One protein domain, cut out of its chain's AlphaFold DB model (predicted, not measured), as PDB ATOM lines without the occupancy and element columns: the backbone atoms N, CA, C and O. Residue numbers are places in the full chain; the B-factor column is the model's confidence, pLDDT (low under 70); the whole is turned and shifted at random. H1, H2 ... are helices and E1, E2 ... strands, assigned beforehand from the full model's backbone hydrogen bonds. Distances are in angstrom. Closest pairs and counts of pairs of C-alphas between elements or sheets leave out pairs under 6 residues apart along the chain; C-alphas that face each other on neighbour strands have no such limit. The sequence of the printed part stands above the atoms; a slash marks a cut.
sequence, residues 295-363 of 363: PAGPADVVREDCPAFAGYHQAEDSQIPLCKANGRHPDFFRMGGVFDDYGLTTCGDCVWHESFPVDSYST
ATOM      1  N   PRO A 295     -25.017 -12.203  70.741       93.06
ATOM      2  CA  PRO A 295     -25.055 -11.597  72.066       93.06
ATOM      3  C   PRO A 295     -26.006 -10.399  72.106       93.06
ATOM      4  O   PRO A 295     -26.006  -9.580  71.187       93.06
ATOM      5  N   ALA A 296     -26.773 -10.280  73.192       93.12
ATOM      6  CA  ALA A 296     -27.686  -9.161  73.388       93.12
ATOM      7  C   ALA A 296     -26.928  -7.822  73.337       93.12
ATOM      8  O   ALA A 296     -25.945  -7.616  74.055       93.12
ATOM      9  N   GLY A 297     -27.388  -6.925  72.471       90.75
ATOM     10  CA  GLY A 297     -26.867  -5.578  72.312       90.75
ATOM     11  C   GLY A 297     -27.520  -4.565  73.262       90.75
ATOM     12  O   GLY A 297     -28.421  -4.898  74.029       90.75
ATOM     13  N   PRO A 298     -27.125  -3.280  73.185       87.56
ATOM     14  CA  PRO A 298     -27.608  -2.239  74.100       87.56
ATOM     15  C   PRO A 298     -29.120  -1.967  74.055       87.56
ATOM     16  O   PRO A 298     -29.654  -1.351  74.973       87.56
ATOM     17  N   ALA A 299     -29.790  -2.353  72.967       90.25
ATOM     18  CA  ALA A 299     -31.231  -2.177  72.784       90.25
ATOM     19  C   ALA A 299     -32.042  -3.432  73.148       90.25
ATOM     20  O   ALA A 299     -33.270  -3.364  73.190       90.25
ATOM     21  N   ASP A 300     -31.371  -4.559  73.388       93.06
ATOM     22  CA  ASP A 300     -32.027  -5.821  73.691       93.06
ATOM     23  C   ASP A 300     -32.399  -5.900  75.170       93.06
ATOM     24  O   ASP A 300     -31.727  -5.365  76.055       93.06
ATOM     25  N   VAL A 301     -33.497  -6.598  75.453       94.06
ATOM     26  CA  VAL A 301     -33.930  -6.830  76.829       94.06
ATOM     27  C   VAL A 301     -32.946  -7.782  77.506       94.06
ATOM     28  O   VAL A 301     -32.717  -8.890  77.024       94.06
ATOM     29  N   VAL A 302     -32.444  -7.385  78.676       95.94
ATOM     30  CA  VAL A 302     -31.681  -8.238  79.595       95.94
ATOM     31  C   VAL A 302     -32.357  -8.193  80.961       95.94
ATOM     32  O   VAL A 302     -32.611  -7.125  81.515       95.94
ATOM     33  N   ARG A 303     -32.698  -9.365  81.501       95.94
ATOM     34  CA  ARG A 303     -33.382  -9.501  82.794       95.94
ATOM     35  C   ARG A 303     -32.387  -9.832  83.896       95.94
ATOM     36  O   ARG A 303     -32.228 -10.996  84.249       95.94
ATOM     37  N   GLU A 304     -31.733  -8.808  84.435       95.88
ATOM     38  CA  GLU A 304     -30.787  -8.962  85.554       95.88
ATOM     39  C   GLU A 304     -31.465  -9.414  86.858       95.88
ATOM     40  O   GLU A 304     -30.820  -9.992  87.725       95.88
ATOM     41  N   ASP A 305     -32.777  -9.195  86.981       95.56
ATOM     42  CA  ASP A 305     -33.603  -9.657  88.100       95.56
ATOM     43  C   ASP A 305     -34.028 -11.131  87.982       95.56
ATOM     44  O   ASP A 305     -34.715 -11.654  88.857       95.56
ATOM     45  N   CYS A 306     -33.661 -11.808  86.892       96.81
ATOM     46  CA  CYS A 306     -33.936 -13.226  86.709       96.81
ATOM     47  C   CYS A 306     -32.954 -14.080  87.526       96.81
ATOM     48  O   CYS A 306     -31.745 -13.899  87.372       96.81
ATOM     49  N   PRO A 307     -33.413 -15.097  88.281       97.19
ATOM     50  CA  PRO A 307     -32.520 -16.028  88.982       97.19
ATOM     51  C   PRO A 307     -31.513 -16.751  88.073       97.19
ATOM     52  O   PRO A 307     -30.434 -17.152  88.509       97.19
ATOM     53  N   ALA A 308     -31.849 -16.910  86.788       97.25
ATOM     54  CA  ALA A 308     -30.958 -17.509  85.800       97.25
ATOM     55  C   ALA A 308     -29.931 -16.530  85.211       97.25
ATOM     56  O   ALA A 308     -29.095 -16.971  84.424       97.25
ATOM     57  N   PHE A 309     -29.963 -15.236  85.541       97.50
ATOM     58  CA  PHE A 309     -28.934 -14.307  85.090       97.50
ATOM     59  C   PHE A 309     -27.582 -14.690  85.705       97.50
ATOM     60  O   PHE A 309     -27.440 -14.816  86.921       97.50
ATOM     61  N   ALA A 310     -26.583 -14.920  84.852       96.81
ATOM     62  CA  ALA A 310     -25.260 -15.400  85.255       96.81
ATOM     63  C   ALA A 310     -24.194 -14.288  85.249       96.81
ATOM     64  O   ALA A 310     -23.001 -14.570  85.358       96.81
ATOM     65  N   GLY A 311     -24.618 -13.026  85.148       96.06
ATOM     66  CA  GLY A 311     -23.731 -11.871  85.086       96.06
ATOM     67  C   GLY A 311     -23.250 -11.546  83.671       96.06
ATOM     68  O   GLY A 311     -23.689 -12.133  82.679       96.06
ATOM     69  N   TYR A 312     -22.336 -10.581  83.601       95.25
ATOM     70  CA  TYR A 312     -21.715 -10.117  82.363       95.25
ATOM     71  C   TYR A 312     -20.296 -10.662  82.228       95.25
ATOM     72  O   TYR A 312     -19.466 -10.497  83.127       95.25
ATOM     73  N   HIS A 313     -19.987 -11.234  81.071       94.00
ATOM     74  CA  HIS A 313     -18.621 -11.535  80.671       94.00
ATOM     75  C   HIS A 313     -18.023 -10.353  79.899       94.00
ATOM     76  O   HIS A 313     -18.646  -9.838  78.972       94.00
ATOM     77  N   GLN A 314     -16.820  -9.918  80.280       91.19
ATOM     78  CA  GLN A 314     -16.094  -8.870  79.558       91.19
ATOM     79  C   GLN A 314     -15.353  -9.489  78.370       91.19
ATOM     80  O   GLN A 314     -14.399 -10.238  78.571       91.19
ATOM     81  N   ALA A 315     -15.771  -9.151  77.154       83.12
ATOM     82  CA  ALA A 315     -14.995  -9.345  75.935       83.12
ATOM     83  C   ALA A 315     -14.397  -7.992  75.513       83.12
ATOM     84  O   ALA A 315     -14.956  -6.957  75.863       83.12
ATOM     85  N   GLU A 316     -13.273  -7.991  74.790       80.56
ATOM     86  CA  GLU A 316     -12.422  -6.807  74.534       80.56
ATOM     87  C   GLU A 316     -13.198  -5.487  74.345       80.56
ATOM     88  O   GLU A 316     -12.945  -4.532  75.078       80.56
ATOM     89  N   ASP A 317     -14.199  -5.478  73.457       81.56
ATOM     90  CA  ASP A 317     -15.010  -4.295  73.139       81.56
ATOM     91  C   ASP A 317     -16.502  -4.414  73.531       81.56
ATOM     92  O   ASP A 317     -17.319  -3.587  73.120       81.56
ATOM     93  N   SER A 318     -16.910  -5.442  74.291       84.69
ATOM     94  CA  SER A 318     -18.329  -5.657  74.628       84.69
ATOM     95  C   SER A 318     -18.568  -6.382  75.956       84.69
ATOM     96  O   SER A 318     -17.751  -7.168  76.432       84.69
ATOM     97  N   GLN A 319     -19.734  -6.137  76.554       91.12
ATOM     98  CA  GLN A 319     -20.219  -6.903  77.701       91.12
ATOM     99  C   GLN A 319     -21.259  -7.907  77.229       91.12
ATOM    100  O   GLN A 319     -22.285  -7.520  76.680       91.12
ATOM    101  N   ILE A 320     -20.989  -9.190  77.456       94.88
ATOM    102  CA  ILE A 320     -21.857 -10.281  77.022       94.88
ATOM    103  C   ILE A 320     -22.662 -10.777  78.229       94.88
ATOM    104  O   ILE A 320     -22.076 -11.370  79.140       94.88
ATOM    105  N   PRO A 321     -23.984 -10.544  78.277       96.38
ATOM    106  CA  PRO A 321     -24.841 -11.082  79.328       96.38
ATOM    107  C   PRO A 321     -25.060 -12.594  79.170       96.38
ATOM    108  O   PRO A 321     -25.329 -13.097  78.073       96.38
ATOM    109  N   LEU A 322     -24.984 -13.321  80.288       97.06
ATOM    110  CA  LEU A 322     -25.072 -14.783  80.333       97.06
ATOM    111  C   LEU A 322     -26.304 -15.288  81.101       97.06
ATOM    112  O   LEU A 322     -26.840 -14.622  81.988       97.06
ATOM    113  N   CYS A 323     -26.746 -16.502  80.768       96.94
ATOM    114  CA  CYS A 323     -27.948 -17.140  81.297       96.94
ATOM    115  C   CYS A 323     -27.712 -18.625  81.621       96.94
ATOM    116  O   CYS A 323     -27.360 -19.414  80.742       96.94
ATOM    117  N   LYS A 324     -28.005 -19.032  82.862       96.44
ATOM    118  CA  LYS A 324     -27.959 -20.434  83.326       96.44
ATOM    119  C   LYS A 324     -29.047 -21.315  82.704       96.44
ATOM    120  O   LYS A 324     -28.913 -22.530  82.656       96.44
ATOM    121  N   ALA A 325     -30.148 -20.708  82.259       96.19
ATOM    122  CA  ALA A 325     -31.282 -21.418  81.670       96.19
ATOM    123  C   ALA A 325     -31.150 -21.603  80.150       96.19
ATOM    124  O   ALA A 325     -32.054 -22.166  79.534       96.19
ATOM    125  N   ASN A 326     -30.053 -21.148  79.538       95.75
ATOM    126  CA  ASN A 326     -29.764 -21.311  78.116       95.75
ATOM    127  C   ASN A 326     -28.573 -22.253  77.918       95.75
ATOM    128  O   ASN A 326     -27.703 -22.357  78.780       95.75
ATOM    129  N   GLY A 327     -28.564 -22.985  76.803       93.44
ATOM    130  CA  GLY A 327     -27.491 -23.921  76.495       93.44
ATOM    131  C   GLY A 327     -26.235 -23.213  75.999       93.44
ATOM    132  O   GLY A 327     -26.260 -22.039  75.623       93.44
ATOM    133  N   ARG A 328     -25.130 -23.960  75.969       92.19
ATOM    134  CA  ARG A 328     -23.843 -23.485  75.449       92.19
ATOM    135  C   ARG A 328     -24.011 -22.935  74.037       92.19
ATOM    136  O   ARG A 328     -24.664 -23.553  73.195       92.19
ATOM    137  N   HIS A 329     -23.387 -21.795  73.770       93.06
ATOM    138  CA  HIS A 329     -23.392 -21.232  72.428       93.06
ATOM    139  C   HIS A 329     -22.248 -21.832  71.600       93.06
ATOM    140  O   HIS A 329     -21.096 -21.778  72.035       93.06
ATOM    141  N   PRO A 330     -22.518 -22.384  70.409       89.19
ATOM    142  CA  PRO A 330     -21.520 -23.107  69.626       89.19
ATOM    143  C   PRO A 330     -20.361 -22.246  69.099       89.19
ATOM    144  O   PRO A 330     -19.286 -22.770  68.829       89.19
ATOM    145  N   ASP A 331     -20.521 -20.929  69.010       88.94
ATOM    146  CA  ASP A 331     -19.397 -20.055  68.647       88.94
ATOM    147  C   ASP A 331     -18.567 -19.608  69.859       88.94
ATOM    148  O   ASP A 331     -17.353 -19.451  69.747       88.94
ATOM    149  N   PHE A 332     -19.189 -19.478  71.037       89.75
ATOM    150  CA  PHE A 332     -18.521 -18.960  72.237       89.75
ATOM    151  C   PHE A 332     -17.937 -20.059  73.126       89.75
ATOM    152  O   PHE A 332     -16.957 -19.803  73.818       89.75
ATOM    153  N   PHE A 333     -18.456 -21.295  73.088       88.31
ATOM    154  CA  PHE A 333     -17.931 -22.372  73.941       88.31
ATOM    155  C   PHE A 333     -16.430 -22.615  73.718       88.31
ATOM    156  O   PHE A 333     -15.721 -22.998  74.641       88.31
ATOM    157  N   ARG A 334     -15.920 -22.371  72.499       85.62
ATOM    158  CA  ARG A 334     -14.497 -22.552  72.156       85.62
ATOM    159  C   ARG A 334     -13.574 -21.609  72.926       85.62
ATOM    160  O   ARG A 334     -12.381 -21.878  73.021       85.62
ATOM    161  N   MET A 335     -14.115 -20.522  73.472       87.81
ATOM    162  CA  MET A 335     -13.383 -19.612  74.350       87.81
ATOM    163  C   MET A 335     -13.145 -20.217  75.743       87.81
ATOM    164  O   MET A 335     -12.284 -19.734  76.477       87.81
ATOM    165  N   GLY A 336     -13.865 -21.289  76.093       86.88
ATOM    166  CA  GLY A 336     -13.777 -21.977  77.375       86.88
ATOM    167  C   GLY A 336     -14.280 -21.143  78.558       86.88
ATOM    168  O   GLY A 336     -14.826 -20.045  78.412       86.88
ATOM    169  N   GLY A 337     -14.086 -21.670  79.767       90.25
ATOM    170  CA  GLY A 337     -14.438 -20.972  81.005       90.25
ATOM    171  C   GLY A 337     -15.948 -20.763  81.130       90.25
ATOM    172  O   GLY A 337     -16.717 -21.707  80.998       90.25
ATOM    173  N   VAL A 338     -16.388 -19.521  81.354       91.62
ATOM    174  CA  VAL A 338     -17.808 -19.214  81.632       91.62
ATOM    175  C   VAL A 338     -18.767 -19.591  80.495       91.62
ATOM    176  O   VAL A 338     -19.944 -19.823  80.754       91.62
ATOM    177  N   PHE A 339     -18.284 -19.681  79.252       91.69
ATOM    178  CA  PHE A 339     -19.094 -20.076  78.091       91.69
ATOM    179  C   PHE A 339     -19.292 -21.594  77.965       91.69
ATOM    180  O   PHE A 339     -20.113 -22.044  77.162       91.69
ATOM    181  N   ASP A 340     -18.558 -22.390  78.747       90.56
ATOM    182  CA  ASP A 340     -18.851 -23.815  78.910       90.56
ATOM    183  C   ASP A 340     -19.970 -24.055  79.926       90.56
ATOM    184  O   ASP A 340     -20.717 -25.026  79.792       90.56
ATOM    185  N   ASP A 341     -20.119 -23.144  80.888       91.75
ATOM    186  CA  ASP A 341     -21.087 -23.258  81.977       91.75
ATOM    187  C   ASP A 341     -22.431 -22.583  81.652       91.75
ATOM    188  O   ASP A 341     -23.478 -23.051  82.104       91.75
ATOM    189  N   TYR A 342     -22.424 -21.497  80.864       94.50
ATOM    190  CA  TYR A 342     -23.601 -20.648  80.645       94.50
ATOM    191  C   TYR A 342     -23.834 -20.291  79.170       94.50
ATOM    192  O   TYR A 342     -22.899 -20.119  78.386       94.50
ATOM    193  N   GLY A 343     -25.108 -20.140  78.799       95.19
ATOM    194  CA  GLY A 343     -25.530 -19.664  77.480       95.19
ATOM    195  C   GLY A 343     -25.653 -18.143  77.400       95.19
ATOM    196  O   GLY A 343     -25.613 -17.447  78.413       95.19
ATOM    197  N   LEU A 344     -25.860 -17.613  76.192       95.56
ATOM    198  CA  LEU A 344     -26.190 -16.194  75.991       95.56
ATOM    199  C   LEU A 344     -27.593 -15.887  76.524       95.56
ATOM    200  O   LEU A 344     -28.471 -16.751  76.482       95.56
ATOM    201  N   THR A 345     -27.851 -14.661  76.982       95.50
ATOM    202  CA  THR A 345     -29.232 -14.242  77.265       95.50
ATOM    203  C   THR A 345     -30.042 -14.086  75.983       95.50
ATOM    204  O   THR A 345     -29.595 -13.455  75.034       95.50
ATOM    205  N   THR A 346     -31.280 -14.572  76.006       94.06
ATOM    206  CA  THR A 346     -32.279 -14.378  74.940       94.06
ATOM    207  C   THR A 346     -33.592 -13.882  75.556       94.06
ATOM    208  O   THR A 346     -34.653 -14.472  75.351       94.06
ATOM    209  N   CYS A 347     -33.522 -12.872  76.434       93.94
ATOM    210  CA  CYS A 347     -34.644 -12.520  77.312       93.94
ATOM    211  C   CYS A 347     -35.862 -11.961  76.566       93.94
ATOM    212  O   CYS A 347     -36.974 -12.164  77.044       93.94
ATOM    213  N   GLY A 348     -35.670 -11.308  75.414       89.44
ATOM    214  CA  GLY A 348     -36.771 -10.795  74.589       89.44
ATOM    215  C   GLY A 348     -37.715 -11.883  74.060       89.44
ATOM    216  O   GLY A 348     -38.882 -11.605  73.833       89.44
ATOM    217  N   ASP A 349     -37.229 -13.123  73.946       85.44
ATOM    218  CA  ASP A 349     -37.987 -14.297  73.488       85.44
ATOM    219  C   ASP A 349     -38.258 -15.309  74.618       85.44
ATOM    220  O   ASP A 349     -38.543 -16.484  74.384       85.44
ATOM    221  N   CYS A 350     -38.054 -14.906  75.873       91.69
ATOM    222  CA  CYS A 350     -38.088 -15.818  77.007       91.69
ATOM    223  C   CYS A 350     -39.435 -15.759  77.730       91.69
ATOM    224  O   CYS A 350     -39.775 -14.735  78.316       91.69
ATOM    225  N   VAL A 351     -40.127 -16.896  77.848       92.50
ATOM    226  CA  VAL A 351     -41.391 -17.002  78.606       92.50
ATOM    227  C   VAL A 351     -41.296 -16.540  80.069       92.50
ATOM    228  O   VAL A 351     -42.277 -16.067  80.642       92.50
ATOM    229  N   TRP A 352     -40.111 -16.615  80.692       95.31
ATOM    230  CA  TRP A 352     -39.921 -16.068  82.041       95.31
ATOM    231  C   TRP A 352     -40.077 -14.544  82.052       95.31
ATOM    232  O   TRP A 352     -40.676 -13.990  82.971       95.31
ATOM    233  N   HIS A 353     -39.582 -13.858  81.016       93.44
ATOM    234  CA  HIS A 353     -39.729 -12.410  80.913       93.44
ATOM    235  C   HIS A 353     -41.202 -11.998  80.844       93.44
ATOM    236  O   HIS A 353     -41.588 -11.064  81.547       93.44
ATOM    237  N   GLU A 354     -41.995 -12.727  80.062       90.62
ATOM    238  CA  GLU A 354     -43.438 -12.520  79.906       90.62
ATOM    239  C   GLU A 354     -44.208 -12.816  81.200       90.62
ATOM    240  O   GLU A 354     -45.109 -12.070  81.577       90.62
ATOM    241  N   SER A 355     -43.827 -13.883  81.910       92.75
ATOM    242  CA  SER A 355     -44.504 -14.333  83.136       92.75
ATOM    243  C   SER A 355     -44.229 -13.438  84.348       92.75
ATOM    244  O   SER A 355     -45.035 -13.380  85.276       92.75
ATOM    245  N   PHE A 356     -43.094 -12.737  84.351       93.19
ATOM    246  CA  PHE A 356     -42.650 -11.888  85.453       93.19
ATOM    247  C   PHE A 356     -42.284 -10.491  84.933       93.19
ATOM    248  O   PHE A 356     -41.097 -10.153  84.898       93.19
ATOM    249  N   PRO A 357     -43.255  -9.659  84.514       88.25
ATOM    250  CA  PRO A 357     -42.976  -8.306  84.041       88.25
ATOM    251  C   PRO A 357     -42.365  -7.452  85.159       88.25
ATOM    252  O   PRO A 357     -42.684  -7.631  86.335       88.25
ATOM    253  N   VAL A 358     -41.451  -6.547  84.808       84.75
ATOM    254  CA  VAL A 358     -40.919  -5.560  85.758       84.75
ATOM    255  C   VAL A 358     -41.999  -4.504  85.982       84.75
ATOM    256  O   VAL A 358     -42.524  -3.960  85.010       84.75
ATOM    257  N   ASP A 359     -42.340  -4.218  87.237       73.06
ATOM    258  CA  ASP A 359     -43.286  -3.148  87.547       73.06
ATOM    259  C   ASP A 359     -42.701  -1.810  87.079       73.06
ATOM    260  O   ASP A 359     -41.644  -1.369  87.530       73.06
ATOM    261  N   SER A 360     -43.411  -1.127  86.184       56.50
ATOM    262  CA  SER A 360     -43.012   0.166  85.613       56.50
ATOM    263  C   SER A 360     -43.039   1.333  86.615       56.50
ATOM    264  O   SER A 360     -42.855   2.482  86.220       56.50
ATOM    265  N   TYR A 361     -43.261   1.057  87.906       51.31
ATOM    266  CA  TYR A 361     -43.453   2.054  88.966       51.31
ATOM    267  C   TYR A 361     -42.357   2.084  90.035       51.31
ATOM    268  O   TYR A 361     -42.472   2.835  91.001       51.31
ATOM    269  N   SER A 362     -41.285   1.315  89.873       42.47
ATOM    270  CA  SER A 362     -40.104   1.388  90.737       42.47
ATOM    271  C   SER A 362     -38.938   2.042  89.995       42.47
ATOM    272  O   SER A 362     -38.008   1.368  89.561       42.47
ATOM    273  N   THR A 363     -39.018   3.365  89.844       39.75
ATOM    274  CA  THR A 363     -37.868   4.257  89.594       39.75
ATOM    275  C   THR A 363     -37.725   5.230  90.741       39.75
ATOM    276  O   THR A 363     -38.767   5.840  91.085       39.75
TER     277      THR A 363
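Overview. This is residues 295 to 363 of the 363 residues of the protein "Aminoglycoside N(3)-acetyltransferase" of Dehalococcoidia bacterium (UniProt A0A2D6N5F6). This domain has little regular structure: loops gather round one antiparallel hairpin, E1 and E2, with short helices H1 and H2 toward opposite ends of the long axis. Of 69 printed residues, 22 are in named elements, in the order E1, E2, H1, H2, a mixed class of helices and strands. It is compact, radius of gyration of the C-alphas 12.6 A, but elongated, 41 by 23 by 17 A.

Arrangement. After residues 295 to 308, find the hairpin of E1, residues 309 to 315, and E2, residues 318 to 323, antiparallel at 154 degrees; N 313 and O 320 are within hydrogen-bond range, 2.8 A. H1, residues 338 to 341, is near E2. Residues 343 to 344 pair antiparallel with 322 to 323. H2, residues 351 to 355, is apart from E1, E2 and H1; its O i to N i+4 pair is within hydrogen-bond range, while H1 is too short for one.

Along the chain. From C-alpha 309 at (-28.934, -14.307, 85.090) E1 runs 17.4 A; E2 runs 16.4 A, H1 5.2 A, and H2 6.1 A to C-alpha 355 at (-44.504, -14.333, 83.136).

Size, cuts and confidence. The farthest C-alphas, of Arg 334 and Tyr 361, are 41.6 A apart. The printed part has no cut; E2 to H1 is a long link. Residues 360 to 363 have pLDDT under 70.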